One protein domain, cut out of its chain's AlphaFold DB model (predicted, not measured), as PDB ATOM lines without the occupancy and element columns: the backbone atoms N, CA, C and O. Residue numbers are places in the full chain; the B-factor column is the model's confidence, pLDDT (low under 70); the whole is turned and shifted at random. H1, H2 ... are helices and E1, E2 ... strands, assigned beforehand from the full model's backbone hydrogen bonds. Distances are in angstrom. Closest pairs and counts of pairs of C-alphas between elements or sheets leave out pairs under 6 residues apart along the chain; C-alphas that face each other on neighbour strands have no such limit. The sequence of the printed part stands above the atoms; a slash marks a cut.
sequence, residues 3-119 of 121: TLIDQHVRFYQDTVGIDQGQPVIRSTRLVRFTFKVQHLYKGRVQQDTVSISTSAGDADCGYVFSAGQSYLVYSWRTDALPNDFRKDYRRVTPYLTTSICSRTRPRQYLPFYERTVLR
ATOM      1  N   THR A   3      18.777  19.854  21.184       92.12
ATOM      2  CA  THR A   3      18.232  19.222  19.973       92.12
ATOM      3  C   THR A   3      19.367  18.879  19.032       92.12
ATOM      4  O   THR A   3      20.227  19.725  18.789       92.12
ATOM      5  N   LEU A   4      19.379  17.653  18.510       91.38
ATOM      6  CA  LEU A   4      20.387  17.240  17.540       91.38
ATOM      7  C   LEU A   4      20.189  18.002  16.224       91.38
ATOM      8  O   LEU A   4      19.117  17.900  15.625       91.38
ATOM      9  N   ILE A   5      21.214  18.741  15.788       92.38
ATOM     10  CA  ILE A   5      21.183  19.541  14.552       92.38
ATOM     11  C   ILE A   5      22.133  19.026  13.470       92.38
ATOM     12  O   ILE A   5      21.899  19.291  12.299       92.38
ATOM     13  N   ASP A   6      23.183  18.295  13.847       92.50
ATOM     14  CA  ASP A   6      24.160  17.754  12.903       92.50
ATOM     15  C   ASP A   6      24.855  16.510  13.475       92.50
ATOM     16  O   ASP A   6      24.965  16.347  14.695       92.50
ATOM     17  N   GLN A   7      25.327  15.632  12.593       91.00
ATOM     18  CA  GLN A   7      26.133  14.473  12.951       91.00
ATOM     19  C   GLN A   7      27.245  14.240  11.926       91.00
ATOM     20  O   GLN A   7      27.019  14.213  10.721       91.00
ATOM     21  N   HIS A   8      28.448  13.971  12.424       90.69
ATOM     22  CA  HIS A   8      29.604  13.643  11.607       90.69
ATOM     23  C   HIS A   8      30.225  12.331  12.075       90.69
ATOM     24  O   HIS A   8      30.606  12.170  13.237       90.69
ATOM     25  N   VAL A   9      30.397  11.397  11.148       87.56
ATOM     26  CA  VAL A   9      31.023  10.104  11.418       87.56
ATOM     27  C   VAL A   9      32.525  10.204  11.217       87.56
ATOM     28  O   VAL A   9      32.995  10.719  10.208       87.56
ATOM     29  N   ARG A  10      33.294   9.703  12.176       83.56
ATOM     30  CA  ARG A  10      34.731   9.484  12.042       83.56
ATOM     31  C   ARG A  10      35.041   8.029  12.347       83.56
ATOM     32  O   ARG A  10      34.305   7.359  13.065       83.56
ATOM     33  N   PHE A  11      36.144   7.562  11.798       80.94
ATOM     34  CA  PHE A  11      36.690   6.253  12.107       80.94
ATOM     35  C   PHE A  11      37.974   6.449  12.902       80.94
ATOM     36  O   PHE A  11      38.743   7.370  12.614       80.94
ATOM     37  N   TYR A  12      38.183   5.620  13.917       75.50
ATOM     38  CA  TYR A  12      39.422   5.575  14.684       75.50
ATOM     39  C   TYR A  12      39.915   4.135  14.769       75.50
ATOM     40  O   TYR A  12      39.143   3.191  14.614       75.50
ATOM     41  N   GLN A  13      41.218   3.983  14.979       77.81
ATOM     42  CA  GLN A  13      41.808   2.677  15.228       77.81
ATOM     43  C   GLN A  13      41.636   2.315  16.700       77.81
ATOM     44  O   GLN A  13      42.089   3.048  17.576       77.81
ATOM     45  N   ASP A  14      40.975   1.192  16.937       72.75
ATOM     46  CA  ASP A  14      40.589   0.672  18.238       72.75
ATOM     47  C   ASP A  14      41.287  -0.668  18.490       72.75
ATOM     48  O   ASP A  14      41.381  -1.493  17.582       72.75
ATOM     49  N   THR A  15      41.780  -0.892  19.708       76.62
ATOM     50  CA  THR A  15      42.345  -2.185  20.105       76.62
ATOM     51  C   THR A  15      41.240  -3.032  20.732       76.62
ATOM     52  O   THR A  15      40.914  -2.875  21.902       76.62
ATOM     53  N   VAL A  16      40.679  -3.957  19.953       77.38
ATOM     54  CA  VAL A  16      39.509  -4.764  20.360       77.38
ATOM     55  C   VAL A  16      39.874  -6.030  21.138       77.38
ATOM     56  O   VAL A  16      38.999  -6.777  21.564       77.38
ATOM     57  N   GLY A  17      41.166  -6.308  21.294       75.62
ATOM     58  CA  GLY A  17      41.655  -7.482  22.001       75.62
ATOM     59  C   GLY A  17      43.147  -7.697  21.807       75.62
ATOM     60  O   GLY A  17      43.835  -6.901  21.161       75.62
ATOM     61  N   ILE A  18      43.635  -8.799  22.367       79.19
ATOM     62  CA  ILE A  18      45.009  -9.270  22.206       79.19
ATOM     63  C   ILE A  18      44.933 -10.685  21.636       79.19
ATOM     64  O   ILE A  18      44.299 -11.548  22.237       79.19
ATOM     65  N   ASP A  19      45.582 -10.912  20.499       83.75
ATOM     66  CA  ASP A  19      45.715 -12.229  19.875       83.75
ATOM     67  C   ASP A  19      47.199 -12.596  19.804       83.75
ATOM     68  O   ASP A  19      48.016 -11.815  19.319       83.75
ATOM     69  N   GLN A  20      47.565 -13.743  20.378       85.06
ATOM     70  CA  GLN A  20      48.956 -14.216  20.485       85.06
ATOM     71  C   GLN A  20      49.953 -13.154  21.004       85.06
ATOM     72  O   GLN A  20      51.099 -13.071  20.565       85.06
ATOM     73  N   GLY A  21      49.517 -12.315  21.949       80.44
ATOM     74  CA  GLY A  21      50.339 -11.247  22.527       80.44
ATOM     75  C   GLY A  21      50.441  -9.971  21.679       80.44
ATOM     76  O   GLY A  21      51.129  -9.039  22.088       80.44
ATOM     77  N   GLN A  22      49.748  -9.895  20.540       80.00
ATOM     78  CA  GLN A  22      49.682  -8.712  19.682       80.00
ATOM     79  C   GLN A  22      48.310  -8.024  19.775       80.00
ATOM     80  O   GLN A  22      47.281  -8.702  19.838       80.00
ATOM     81  N   PRO A  23      48.253  -6.680  19.776       78.69
ATOM     82  CA  PRO A  23      46.990  -5.956  19.792       78.69
ATOM     83  C   PRO A  23      46.250  -6.128  18.460       78.69
ATOM     84  O   PRO A  23      46.775  -5.803  17.394       78.69
ATOM     85  N   VAL A  24      44.998  -6.579  18.523       81.88
ATOM     86  CA  VAL A  24      44.115  -6.639  17.353       81.88
ATOM     87  C   VAL A  24      43.493  -5.265  17.153       81.88
ATOM     88  O   VAL A  24      42.653  -4.833  17.942       81.88
ATOM     89  N   ILE A  25      43.909  -4.576  16.090       80.69
ATOM     90  CA  ILE A  25      43.421  -3.235  15.765       80.69
ATOM     91  C   ILE A  25      42.274  -3.327  14.757       80.69
ATOM     92  O   ILE A  25      42.418  -3.930  13.693       80.69
ATOM     93  N   ARG A  26      41.141  -2.690  15.059       79.50
ATOM     94  CA  ARG A  26      40.006  -2.540  14.141       79.50
ATOM     95  C   ARG A  26      39.644  -1.078  13.944       79.50
ATOM     96  O   ARG A  26      39.933  -0.226  14.772       79.50
ATOM     97  N   SER A  27      39.023  -0.786  12.806       81.06
ATOM     98  CA  SER A  27      38.440   0.528  12.549       81.06
ATOM     99  C   SER A  27      37.069   0.596  13.215       81.06
ATOM    100  O   SER A  27      36.141  -0.084  12.772       81.06
ATOM    101  N   THR A  28      36.943   1.401  14.268       79.19
ATOM    102  CA  THR A  28      35.684   1.600  14.992       79.19
ATOM    103  C   THR A  28      35.095   2.964  14.660       79.19
ATOM    104  O   THR A  28      35.792   3.952  14.409       79.19
ATOM    105  N   ARG A  29      33.763   3.021  14.622       85.56
ATOM    106  CA  ARG A  29      33.011   4.221  14.269       85.56
ATOM    107  C   ARG A  29      32.798   5.093  15.506       85.56
ATOM    108  O   ARG A  29      32.067   4.715  16.419       85.56
ATOM    109  N   LEU A  30      33.373   6.293  15.492       87.12
ATOM    110  CA  LEU A  30      33.100   7.361  16.449       87.12
ATOM    111  C   LEU A  30      32.205   8.403  15.786       87.12
ATOM    112  O   LEU A  30      32.575   9.015  14.783       87.12
ATOM    113  N   VAL A  31      31.029   8.645  16.345       90.88
ATOM    114  CA  VAL A  31      30.099   9.641  15.810       90.88
ATOM    115  C   VAL A  31      30.154  10.881  16.684       90.88
ATOM    116  O   VAL A  31      30.051  10.804  17.906       90.88
ATOM    117  N   ARG A  32      30.353  12.039  16.055       93.31
ATOM    118  CA  ARG A  32      30.239  13.351  16.686       93.31
ATOM    119  C   ARG A  32      28.860  13.912  16.382       93.31
ATOM    120  O   ARG A  32      28.536  14.144  15.226       93.31
ATOM    121  N   PHE A  33      28.095  14.173  17.425       94.50
ATOM    122  CA  PHE A  33      26.765  14.753  17.371       94.50
ATOM    123  C   PHE A  33      26.824  16.194  17.856       94.50
ATOM    124  O   PHE A  33      27.324  16.453  18.952       94.50
ATOM    125  N   THR A  34      26.321  17.129  17.061       95.12
ATOM    126  CA  THR A  34      26.251  18.544  17.432       95.12
ATOM    127  C   THR A  34      24.827  18.881  17.832       95.12
ATOM    128  O   THR A  34      23.891  18.774  17.039       95.12
ATOM    129  N   PHE A  35      24.659  19.303  19.079       95.06
ATOM    130  CA  PHE A  35      23.377  19.706  19.633       95.06
ATOM    131  C   PHE A  35      23.289  21.216  19.702       95.06
ATOM    132  O   PHE A  35      24.217  21.856  20.184       95.06
ATOM    133  N   LYS A  36      22.137  21.773  19.330       95.00
ATOM    134  CA  LYS A  36      21.743  23.110  19.770       95.00
ATOM    135  C   LYS A  36      21.313  23.030  21.231       95.00
ATOM    136  O   LYS A  36      20.369  22.303  21.557       95.00
ATOM    137  N   VAL A  37      22.012  23.741  22.109       93.88
ATOM    138  CA  VAL A  37      21.735  23.767  23.547       93.88
ATOM    139  C   VAL A  37      20.461  24.572  23.778       93.88
ATOM    140  O   VAL A  37      20.352  25.723  23.379       93.88
ATOM    141  N   GLN A  38      19.470  23.945  24.408       91.62
ATOM    142  CA  GLN A  38      18.225  24.614  24.799       91.62
ATOM    143  C   GLN A  38      18.281  25.084  26.249       91.62
ATOM    144  O   GLN A  38      17.674  26.086  26.602       91.62
ATOM    145  N   HIS A  39      18.969  24.319  27.095       91.00
ATOM    146  CA  HIS A  39      19.107  24.629  28.508       91.00
ATOM    147  C   HIS A  39      20.323  23.897  29.088       91.00
ATOM    148  O   HIS A  39      20.513  22.705  28.811       91.00
ATOM    149  N   LEU A  40      21.124  24.572  29.912       92.44
ATOM    150  CA  LEU A  40      22.293  24.001  30.578       92.44
ATOM    151  C   LEU A  40      22.012  23.807  32.073       92.44
ATOM    152  O   LEU A  40      22.038  24.762  32.831       92.44
ATOM    153  N   TYR A  41      21.822  22.557  32.497       91.06
ATOM    154  CA  TYR A  41      21.554  22.234  33.907       91.06
ATOM    155  C   TYR A  41      22.806  22.222  34.789       91.06
ATOM    156  O   TYR A  41      22.733  22.421  35.997       91.06
ATOM    157  N   LYS A  42      23.964  21.894  34.209       89.69
ATOM    158  CA  LYS A  42      25.228  21.767  34.939       89.69
ATOM    159  C   LYS A  42      26.410  21.939  33.994       89.69
ATOM    160  O   LYS A  42      26.407  21.395  32.893       89.69
ATOM    161  N   GLY A  43      27.446  22.630  34.467       87.06
ATOM    162  CA  GLY A  43      28.685  22.877  33.728       87.06
ATOM    163  C   GLY A  43      28.847  24.345  33.334       87.06
ATOM    164  O   GLY A  43      28.097  25.200  33.788       87.06
ATOM    165  N   ARG A  44      29.859  24.638  32.509       81.81
ATOM    166  CA  ARG A  44      30.212  26.004  32.072       81.81
ATOM    167  C   ARG A  44      30.245  26.150  30.545       81.81
ATOM    168  O   ARG A  44      31.056  26.902  30.015       81.81
ATOM    169  N   VAL A  45      29.426  25.387  29.825       76.50
ATOM    170  CA  VAL A  45      29.346  25.511  28.362       76.50
ATOM    171  C   VAL A  45      28.661  26.839  28.036       76.50
ATOM    172  O   VAL A  45      27.484  26.998  28.324       76.50
ATOM    173  N   GLN A  46      29.399  27.795  27.471       72.25
ATOM    174  CA  GLN A  46      28.871  29.125  27.122       72.25
ATOM    175  C   GLN A  46      28.379  29.224  25.668       72.25
ATOM    176  O   GLN A  46      28.044  30.304  25.205       72.25
ATOM    177  N   GLN A  47      28.388  28.114  24.926       82.56
ATOM    178  CA  GLN A  47      28.076  28.086  23.498       82.56
ATOM    179  C   GLN A  47      26.635  27.623  23.252       82.56
ATOM    180  O   GLN A  47      26.140  26.725  23.937       82.56
ATOM    181  N   ASP A  48      26.008  28.175  22.210       89.94
ATOM    182  CA  ASP A  48      24.670  27.783  21.737       89.94
ATOM    183  C   ASP A  48      24.636  26.366  21.157       89.94
ATOM    184  O   ASP A  48      23.567  25.777  20.963       89.94
ATOM    185  N   THR A  49      25.808  25.806  20.866       93.69
ATOM    186  CA  THR A  49      25.970  24.437  20.398       93.69
ATOM    187  C   THR A  49      26.992  23.681  21.235       93.69
ATOM    188  O   THR A  49      27.888  24.252  21.851       93.69
ATOM    189  N   VAL A  50      26.840  22.361  21.277       94.19
ATOM    190  CA  VAL A  50      27.791  21.464  21.930       94.19
ATOM    191  C   VAL A  50      27.977  20.210  21.090       94.19
ATOM    192  O   VAL A  50      27.003  19.606  20.640       94.19
ATOM    193  N   SER A  51      29.228  19.809  20.883       94.69
ATOM    194  CA  SER A  51      29.556  18.555  20.208       94.69
ATOM    195  C   SER A  51      29.848  17.459  21.223       94.69
ATOM    196  O   SER A  51      30.669  17.639  22.121       94.69
ATOM    197  N   ILE A  52      29.203  16.311  21.051       93.88
ATOM    198  CA  ILE A  52      29.365  15.125  21.889       93.88
ATOM    199  C   ILE A  52      29.772  13.965  20.992       93.88
ATOM    200  O   ILE A  52      29.133  13.706  19.975       93.88
ATOM    201  N   SER A  53      30.847  13.275  21.354       92.75
ATOM    202  CA  SER A  53      31.364  12.130  20.609       92.75
ATOM    203  C   SER A  53      31.122  10.833  21.367       92.75
ATOM    204  O   SER A  53      31.391  10.750  22.559       92.75
ATOM    205  N   THR A  54      30.632   9.810  20.679       91.38
ATOM    206  CA  THR A  54      30.365   8.480  21.247       91.38
ATOM    207  C   THR A  54      30.612   7.413  20.188       91.38
ATOM    208  O   THR A  54      30.513   7.691  18.988       91.38
ATOM    209  N   SER A  55      30.962   6.201  20.618       85.44
ATOM    210  CA  SER A  55      30.976   5.020  19.751       85.44
ATOM    211  C   SER A  55      29.578   4.793  19.158       85.44
ATOM    212  O   SER A  55      28.573   5.272  19.692       85.44
ATOM    213  N   ALA A  56      29.520   4.126  18.004       76.38
ATOM    214  CA  ALA A  56      28.284   3.935  17.243       76.38
ATOM    215  C   ALA A  56      27.511   2.648  17.579       76.38
ATOM    216  O   ALA A  56      26.463   2.424  16.977       76.38
ATOM    217  N   GLY A  57      28.039   1.784  18.451       70.50
ATOM    218  CA  GLY A  57      27.473   0.465  18.726       70.50
ATOM    219  C   GLY A  57      27.204   0.230  20.207       70.50
ATOM    220  O   GLY A  57      27.998   0.639  21.054       70.50
ATOM    221  N   ASP A  58      26.119  -0.488  20.501       69.62
ATOM    222  CA  ASP A  58      25.722  -0.842  21.870       69.62
ATOM    223  C   ASP A  58      26.770  -1.721  22.570       69.62
ATOM    224  O   ASP A  58      27.012  -1.564  23.765       69.62
ATOM    225  N   ALA A  59      27.445  -2.596  21.811       74.56
ATOM    226  CA  ALA A  59      28.521  -3.454  22.314       74.56
ATOM    227  C   ALA A  59      29.722  -2.651  22.853       74.56
ATOM    228  O   ALA A  59      30.363  -3.079  23.808       74.56
ATOM    229  N   ASP A  60      29.956  -1.451  22.308       75.00
ATOM    230  CA  ASP A  60      31.034  -0.540  22.714       75.00
ATOM    231  C   ASP A  60      30.518   0.573  23.639       75.00
ATOM    232  O   ASP A  60      31.090   1.665  23.712       75.00
ATOM    233  N   CYS A  61      29.377   0.330  24.296       83.25
ATOM    234  CA  CYS A  61      28.670   1.282  25.149       83.25
ATOM    235  C   CYS A  61      28.290   2.605  24.449       83.25
ATOM    236  O   CYS A  61      28.091   3.630  25.108       83.25
ATOM    237  N   GLY A  62      28.161   2.601  23.125       87.50
ATOM    238  CA  GLY A  62      27.895   3.783  22.316       87.50
ATOM    239  C   GLY A  62      26.441   4.224  22.335       87.50
ATOM    240  O   GLY A  62      25.546   3.404  22.187       87.50
ATOM    241  N   TYR A  63      26.183   5.525  22.487       91.31
ATOM    242  CA  TYR A  63      24.828   6.077  22.452       91.31
ATOM    243  C   TYR A  63      24.442   6.565  21.046       91.31
ATOM    244  O   TYR A  63      25.101   7.436  20.476       91.31
ATOM    245  N   VAL A  64      23.322   6.080  20.506       90.25
ATOM    246  CA  VAL A  64      22.799   6.522  19.203       90.25
ATOM    247  C   VAL A  64      21.748   7.619  19.378       90.25
ATOM    248  O   VAL A  64      20.786   7.471  20.130       90.25
ATOM    249  N   PHE A  65      21.908   8.725  18.648       91.75
ATOM    250  CA  PHE A  65      20.947   9.826  18.625       91.75
ATOM    251  C   PHE A  65      20.205   9.894  17.290       91.75
ATOM    252  O   PHE A  65      20.799   9.776  16.221       91.75
ATOM    253  N   SER A  66      18.902  10.153  17.352       90.56
ATOM    254  CA  SER A  66      18.055  10.423  16.188       90.56
ATOM    255  C   SER A  66      17.977  11.922  15.889       90.56
ATOM    256  O   SER A  66      17.741  12.733  16.791       90.56
ATOM    257  N   ALA A  67      18.154  12.283  14.614       87.25
ATOM    258  CA  ALA A  67      18.082  13.661  14.130       87.25
ATOM    259  C   ALA A  67      16.738  14.328  14.471       87.25
ATOM    260  O   ALA A  67      15.695  13.674  14.498       87.25
ATOM    261  N   GLY A  68      16.770  15.633  14.760       87.06
ATOM    262  CA  GLY A  68      15.576  16.429  15.064       87.06
ATOM    263  C   GLY A  68      14.965  16.199  16.453       87.06
ATOM    264  O   GLY A  68      14.095  16.964  16.865       87.06
ATOM    265  N   GLN A  69      15.424  15.202  17.214       93.62
ATOM    266  CA  GLN A  69      14.932  14.960  18.569       93.62
ATOM    267  C   GLN A  69      15.697  15.768  19.629       93.62
ATOM    268  O   GLN A  69      16.884  16.075  19.489       93.62
ATOM    269  N   SER A  70      15.000  16.088  20.724       94.81
ATOM    270  CA  SER A  70      15.588  16.709  21.913       94.81
ATOM    271  C   SER A  70      15.958  15.665  22.962       94.81
ATOM    272  O   SER A  70      15.176  14.760  23.256       94.81
ATOM    273  N   TYR A  71      17.111  15.852  23.597       95.94
ATOM    274  CA  TYR A  71      17.670  14.927  24.576       95.94
ATOM    275  C   TYR A  71      18.047  15.636  25.873       95.94
ATOM    276  O   TYR A  71      18.557  16.766  25.878       95.94
ATOM    277  N   LEU A  72      17.845  14.934  26.987       95.50
ATOM    278  CA  LEU A  72      18.599  15.190  28.204       95.50
ATOM    279  C   LEU A  72      19.920  14.439  28.063       95.50
ATOM    280  O   LEU A  72      19.916  13.213  28.059       95.50
ATOM    281  N   VAL A  73      21.021  15.172  27.910       95.06
ATOM    282  CA  VAL A  73      22.340  14.573  27.692       95.06
ATOM    283  C   VAL A  73      23.210  14.764  28.920       95.06
ATOM    284  O   VAL A  73      23.427  15.894  29.362       95.06
ATOM    285  N   TYR A  74      23.711  13.653  29.445       94.44
ATOM    286  CA  TYR A  74      24.743  13.609  30.467       94.44
ATOM    287  C   TYR A  74      26.057  13.283  29.781       94.44
ATOM    288  O   TYR A  74      26.210  12.212  29.205       94.44
ATOM    289  N   SER A  75      26.999  14.215  29.838       93.81
ATOM    290  CA  SER A  75      28.314  14.038  29.231       93.81
ATOM    291  C   SER A  75      29.418  14.318  30.235       93.81
ATOM    292  O   SER A  75      29.212  15.010  31.237       93.81
ATOM    293  N   TRP A  76      30.595  13.779  29.952       92.38
ATOM    294  CA  TRP A  76      31.823  14.073  30.678       92.38
ATOM    295  C   TRP A  76      32.945  14.404  29.700       92.38
ATOM    296  O   TRP A  76      32.877  14.083  28.513       92.38
ATOM    297  N   ARG A  77      33.969  15.094  30.203       92.31
ATOM    298  CA  ARG A  77      35.144  15.481  29.424       92.31
ATOM    299  C   ARG A  77      36.189  14.374  29.499       92.31
ATOM    300  O   ARG A  77      36.467  13.880  30.586       92.31
ATOM    301  N   THR A  78      36.776  14.034  28.361       89.19
ATOM    302  CA  THR A  78      37.896  13.095  28.257       89.19
ATOM    303  C   THR A  78      38.900  13.594  27.221       89.19
ATOM    304  O   THR A  78      38.530  14.322  26.302       89.19
ATOM    305  N   ASP A  79      40.165  13.233  27.381       89.62
ATOM    306  CA  ASP A  79      41.247  13.385  26.401       89.62
ATOM    307  C   ASP A  79      41.796  12.020  25.942       89.62
ATOM    308  O   ASP A  79      42.820  11.951  25.262       89.62
ATOM    309  N   ALA A  80      41.087  10.944  26.289       83.88
ATOM    310  CA  ALA A  80      41.330   9.575  25.860       83.88
ATOM    311  C   ALA A  80      40.677   9.274  24.515       83.88
ATOM    312  O   ALA A  80      39.549   9.705  24.289       83.88
ATOM    313  N   LEU A  81      41.301   8.438  23.685       76.94
ATOM    314  CA  LEU A  81      40.546   7.697  22.676       76.94
ATOM    315  C   LEU A  81      39.713   6.593  23.353       76.94
ATOM    316  O   LEU A  81      40.117   6.079  24.400       76.94
ATOM    317  N   PRO A  82      38.555   6.212  22.787       72.69
ATOM    318  CA  PRO A  82      37.818   5.062  23.294       72.69
ATOM    319  C   PRO A  82      38.703   3.811  23.245       72.69
ATOM    320  O   PRO A  82      39.445   3.637  22.278       72.69
ATOM    321  N   ASN A  83      38.610   2.956  24.271       67.62
ATOM    322  CA  ASN A  83      39.312   1.667  24.345       67.62
ATOM    323  C   ASN A  83      40.852   1.747  24.203       67.62
ATOM    324  O   ASN A  83      41.506   0.772  23.830       67.62
ATOM    325  N   ASP A  84      41.470   2.892  24.520       68.50
ATOM    326  CA  ASP A  84      42.930   2.971  24.619       68.50
ATOM    327  C   ASP A  84      43.398   2.274  25.910       68.50
ATOM    328  O   ASP A  84      43.349   2.839  27.001       68.50
ATOM    329  N   PHE A  85      43.794   1.003  25.799       61.66
ATOM    330  CA  PHE A  85      44.344   0.205  26.906       61.66
ATOM    331  C   PHE A  85      45.873   0.286  27.000       61.66
ATOM    332  O   PHE A  85      46.487  -0.415  27.812       61.66
ATOM    333  N   ARG A  86      46.521   1.078  26.139       61.75
ATOM    334  CA  ARG A  86      47.980   1.103  26.057       61.75
ATOM    335  C   ARG A  86      48.572   1.936  27.195       61.75
ATOM    336  O   ARG A  86      47.986   2.914  27.655       61.75
ATOM    337  N   LYS A  87      49.765   1.551  27.664       52.75
ATOM    338  CA  LYS A  87      50.505   2.302  28.700       52.75
ATOM    339  C   LYS A  87      50.935   3.694  28.213       52.75
ATOM    340  O   LYS A  87      51.122   4.594  29.025       52.75
ATOM    341  N   ASP A  88      51.073   3.865  26.905       60.19
ATOM    342  CA  ASP A  88      51.469   5.068  26.167       60.19
ATOM    343  C   ASP A  88      50.254   5.859  25.650       60.19
ATOM    344  O   ASP A  88      50.210   6.279  24.495       60.19
ATOM    345  N   TYR A  89      49.277   6.059  26.539       65.56
ATOM    346  CA  TYR A  89      48.013   6.766  26.315       65.56
ATOM    347  C   TYR A  89      48.174   7.981  25.395       65.56
ATOM    348  O   TYR A  89      48.773   9.003  25.770       65.56
ATOM    349  N   ARG A  90      47.647   7.894  24.169       70.31
ATOM    350  CA  ARG A  90      47.843   8.957  23.180       70.31
ATOM    351  C   ARG A  90      46.785  10.027  23.403       70.31
ATOM    352  O   ARG A  90      45.699   9.973  22.831       70.31
ATOM    353  N   ARG A  91      47.101  10.999  24.264       79.44
ATOM    354  CA  ARG A  91      46.184  12.104  24.582       79.44
ATOM    355  C   ARG A  91      45.777  12.846  23.315       79.44
ATOM    356  O   ARG A  91      46.623  13.264  22.522       79.44
ATOM    357  N   VAL A  92      44.476  13.033  23.154       85.00
ATOM    358  CA  VAL A  92      43.882  13.838  22.087       85.00
ATOM    359  C   VAL A  92      43.342  15.145  22.652       85.00
ATOM    360  O   VAL A  92      43.230  15.327  23.862       85.00
ATOM    361  N   THR A  93      42.988  16.083  21.774       88.12
ATOM    362  CA  THR A  93      42.296  17.303  22.198       88.12
ATOM    363  C   THR A  93      41.044  16.932  23.004       88.12
ATOM    364  O   THR A  93      40.213  16.179  22.485       88.12
ATOM    365  N   PRO A  94      40.876  17.454  24.235       91.25
ATOM    366  CA  PRO A  94      39.768  17.061  25.090       91.25
ATOM    367  C   PRO A  94      38.407  17.294  24.433       91.25
ATOM    368  O   PRO A  94      38.164  18.348  23.841       91.25
ATOM    369  N   TYR A  95      37.498  16.343  24.596       90.69
ATOM    370  CA  TYR A  95      36.158  16.373  24.021       90.69
ATOM    371  C   TYR A  95      35.111  15.866  25.017       90.69
ATOM    372  O   TYR A  95      35.437  15.274  26.047       90.69
ATOM    373  N   LEU A  96      33.836  16.144  24.733       93.31
ATOM    374  CA  LEU A  96      32.716  15.632  25.521       93.31
ATOM    375  C   LEU A  96      32.251  14.292  24.968       93.31
ATOM    376  O   LEU A  96      32.070  14.147  23.758       93.31
ATOM    377  N   THR A  97      32.016  13.334  25.854       92.62
ATOM    378  CA  THR A  97      31.534  12.000  25.499       92.62
ATOM    379  C   THR A  97      30.378  11.557  26.391       92.62
ATOM    380  O   THR A  97      30.118  12.158  27.435       92.62
ATOM    381  N   THR A  98      29.642  10.553  25.926       93.94
ATOM    382  CA  THR A  98      28.487   9.936  26.585       93.94
ATOM    383  C   THR A  98      28.469   8.448  26.246       93.94
ATOM    384  O   THR A  98      29.116   8.027  25.292       93.94
ATOM    385  N   SER A  99      27.697   7.662  26.992       91.31
ATOM    386  CA  SER A  99      27.480   6.235  26.729       91.31
ATOM    387  C   SER A  99      26.035   5.833  27.011       91.31
ATOM    388  O   SER A  99      25.288   6.593  27.639       91.31
ATOM    389  N   ILE A 100      25.641   4.626  26.604       90.19
ATOM    390  CA  ILE A 100      24.352   4.024  27.003       90.19
ATOM    391  C   ILE A 100      24.238   3.791  28.511       90.19
ATOM    392  O   ILE A 100      23.136   3.743  29.042       90.19
ATOM    393  N   CYS A 101      25.362   3.715  29.227       89.25
ATOM    394  CA  CYS A 101      25.383   3.591  30.687       89.25
ATOM    395  C   CYS A 101      25.121   4.928  31.402       89.25
ATOM    396  O   CYS A 101      24.949   4.966  32.620       89.25
ATOM    397  N   SER A 102      25.125   6.042  30.667       89.75
ATOM    398  CA  SER A 102      24.766   7.348  31.214       89.75
ATOM    399  C   SER A 102      23.247   7.490  31.364       89.75
ATOM    400  O   SER A 102      22.464   6.758  30.771       89.75
ATOM    401  N   ARG A 103      22.799   8.510  32.103       91.94
ATOM    402  CA  ARG A 103      21.370   8.874  32.192       91.94
ATOM    403  C   ARG A 103      20.857   9.632  30.955       91.94
ATOM    404  O   ARG A 103      19.813  10.288  31.028       91.94
ATOM    405  N   THR A 104      21.602   9.608  29.847       94.25
ATOM    406  CA  THR A 104      21.205  10.246  28.590       94.25
ATOM    407  C   THR A 104      19.972   9.557  28.022       94.25
ATOM    408  O   THR A 104      19.919   8.334  27.946       94.25
ATOM    409  N   ARG A 105      18.957  10.342  27.644       93.81
ATOM    410  CA  ARG A 105      17.717   9.814  27.054       93.81
ATOM    411  C   ARG A 105      16.940  10.867  26.261       93.81
ATOM    412  O   ARG A 105      17.081  12.069  26.528       93.81
ATOM    413  N   PRO A 106      16.079  10.442  25.318       94.75
ATOM    414  CA  PRO A 106      15.152  11.336  24.637       94.75
ATOM    415  C   PRO A 106      14.234  12.048  25.635       94.75
ATOM    416  O   PRO A 106      13.698  11.437  26.563       94.75
ATOM    417  N   ARG A 107      13.990  13.342  25.408       91.75
ATOM    418  CA  ARG A 107      13.126  14.186  26.252       91.75
ATOM    419  C   ARG A 107      11.727  13.591  26.424       91.75
ATOM    420  O   ARG A 107      11.126  13.726  27.489       91.75
ATOM    421  N   GLN A 108      11.209  12.930  25.388       90.69
ATOM    422  CA  GLN A 108       9.877  12.328  25.410       90.69
ATOM    423  C   GLN A 108       9.723  11.241  26.483       90.69
ATOM    424  O   GLN A 108       8.643  11.123  27.051       90.69
ATOM    425  N   TYR A 109      10.806  10.549  26.846       92.19
ATOM    426  CA  TYR A 109      10.802   9.490  27.860       92.19
ATOM    427  C   TYR A 109      11.124   9.984  29.278       92.19
ATOM    428  O   TYR A 109      11.248   9.178  30.197       92.19
ATOM    429  N   LEU A 110      11.266  11.299  29.488       90.94
ATOM    430  CA  LEU A 110      11.402  11.849  30.837       90.94
ATOM    431  C   LEU A 110      10.058  11.766  31.572       90.94
ATOM    432  O   LEU A 110       9.079  12.330  31.061       90.94
ATOM    433  N   PRO A 111      10.003  11.137  32.760       91.31
ATOM    434  CA  PRO A 111       8.789  11.091  33.560       91.31
ATOM    435  C   PRO A 111       8.408  12.496  34.038       91.31
ATOM    436  O   PRO A 111       9.239  13.408  34.094       91.31
ATOM    437  N   PHE A 112       7.135  12.675  34.392       89.31
ATOM    438  CA  PHE A 112       6.592  13.979  34.774       89.31
ATOM    439  C   PHE A 112       7.401  14.658  35.892       89.31
ATOM    440  O   PHE A 112       7.776  15.819  35.746       89.31
ATOM    441  N   TYR A 113       7.737  13.922  36.956       90.62
ATOM    442  CA  TYR A 113       8.470  14.473  38.098       90.62
ATOM    443  C   TYR A 113       9.849  15.020  37.698       90.62
ATOM    444  O   TYR A 113      10.213  16.118  38.110       90.62
ATOM    445  N   GLU A 114      10.588  14.324  36.830       90.12
ATOM    446  CA  GLU A 114      11.883  14.819  36.355       90.12
ATOM    447  C   GLU A 114      11.743  16.063  35.491       90.12
ATOM    448  O   GLU A 114      12.542  16.984  35.623       90.12
ATOM    449  N   ARG A 115      10.726  16.126  34.622       85.81
ATOM    450  CA  ARG A 115      10.475  17.331  33.817       85.81
ATOM    451  C   ARG A 115      10.198  18.542  34.700       85.81
ATOM    452  O   ARG A 115      10.615  19.638  34.344       85.81
ATOM    453  N   THR A 116       9.501  18.346  35.815       87.81
ATOM    454  CA  THR A 116       9.211  19.411  36.779       87.81
ATOM    455  C   THR A 116      10.478  19.854  37.502       87.81
ATOM    456  O   THR A 116      10.766  21.045  37.523       87.81
ATOM    457  N   VAL A 117      11.289  18.918  38.006       88.94
ATOM    458  CA  VAL A 117      12.568  19.248  38.665       88.94
ATOM    459  C   VAL A 117      13.513  19.975  37.707       88.94
ATOM    460  O   VAL A 117      14.069  21.010  38.052       88.94
ATOM    461  N   LEU A 118      13.630  19.502  36.465       87.50
ATOM    462  CA  LEU A 118      14.438  20.130  35.414       87.50
ATOM    463  C   LEU A 118      13.871  21.465  34.896       87.50
ATOM    464  O   LEU A 118      14.443  22.041  33.980       87.50
ATOM    465  N   ARG A 119      12.726  21.948  35.381       83.25
ATOM    466  CA  ARG A 119      12.253  23.316  35.098       83.25
ATOM    467  C   ARG A 119      12.580  24.295  36.222       83.25
ATOM    468  O   ARG A 119      12.442  25.492  36.016       83.25
TER     469      ARG A 119
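This is residues 3 to 119 of the 121 residues of an uncharacterized protein of Hymenobacter gummosus (UniProt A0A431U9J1). A long hairpin of two strands, E1 and E2, runs along one twisted sheet, with E3 beside E2 and the short strands E6 and E5 continuing the sheet beyond E3. A tight link joins E1 to E2 at the hairpin's tip, long loops join E2 to E3 and E5 to E6, and the short helix H1 sits far from Gln 20 in that tip, at the other end of a rod of 54 by 27 by 23 A. The printed part has 117 residues, with six named strands and then one named helix along the chain: E1 E2 E3 E4 E5 E6 H1. The mixed sheet has the order E1, E2, E3, E6, E5; the class is mostly strand, although under half of the residues, 57 of 117, are in named elements. The whole is only just compact, close to loose, with a radius of gyration of the C-alphas of 16.0 A.

E1, residues 3 to 19, and E2, residues 22 to 37, form an antiparallel hairpin at 166 degrees, with N 10 and O 30 2.8 A apart, within hydrogen-bond range. E1 bends by 81 degrees at residue 6. E3, residues 49 to 55, is antiparallel to E2 at 154 degrees, with N 33 and O 52 at 2.8 A; E1, E2 and E3 make a meander, each strand the antiparallel neighbour of the one before. E4, residues 70 to 72, pairs with no named strand; the closest C-alphas of E1 and E4 are those of Thr 3 and Ser 70, 4.1 A apart. Residues 71 to 72 of E4 pair antiparallel with residues 105 to 106. E5, residues 76 to 78, and E6, residues 95 to 97, form an antiparallel hairpin at 129 degrees, with N 95 and O 78 at 2.8 A. E6 is parallel to E3 at 62 degrees, with N 53 and O 96 at 2.8 A. H1, residues 112 to 119, is not on the sheet and has every O i to N i+4 pair within hydrogen-bond range.

E1 begins at C-alpha 3, (18.232, 19.222, 19.973), and measures 41.8 A from first to last C-alpha. E2 measures 43.0 A, E3 20.1 A, E4 7.1 A, E5 6.6 A and E6 6.5 A. H1 measures 10.9 A and ends at C-alpha 119, (12.253, 23.316, 35.098).

The two C-alphas farthest apart are those of Gln 20 and Thr 116, 54.6 A. The printed part has no cut. The links E2 to E3, E3 to E4, E5 to E6 and E6 to H1 are long. The mean pLDDT of the printed part is 85.7; residue 58 and residues 83 to 89 are under 70.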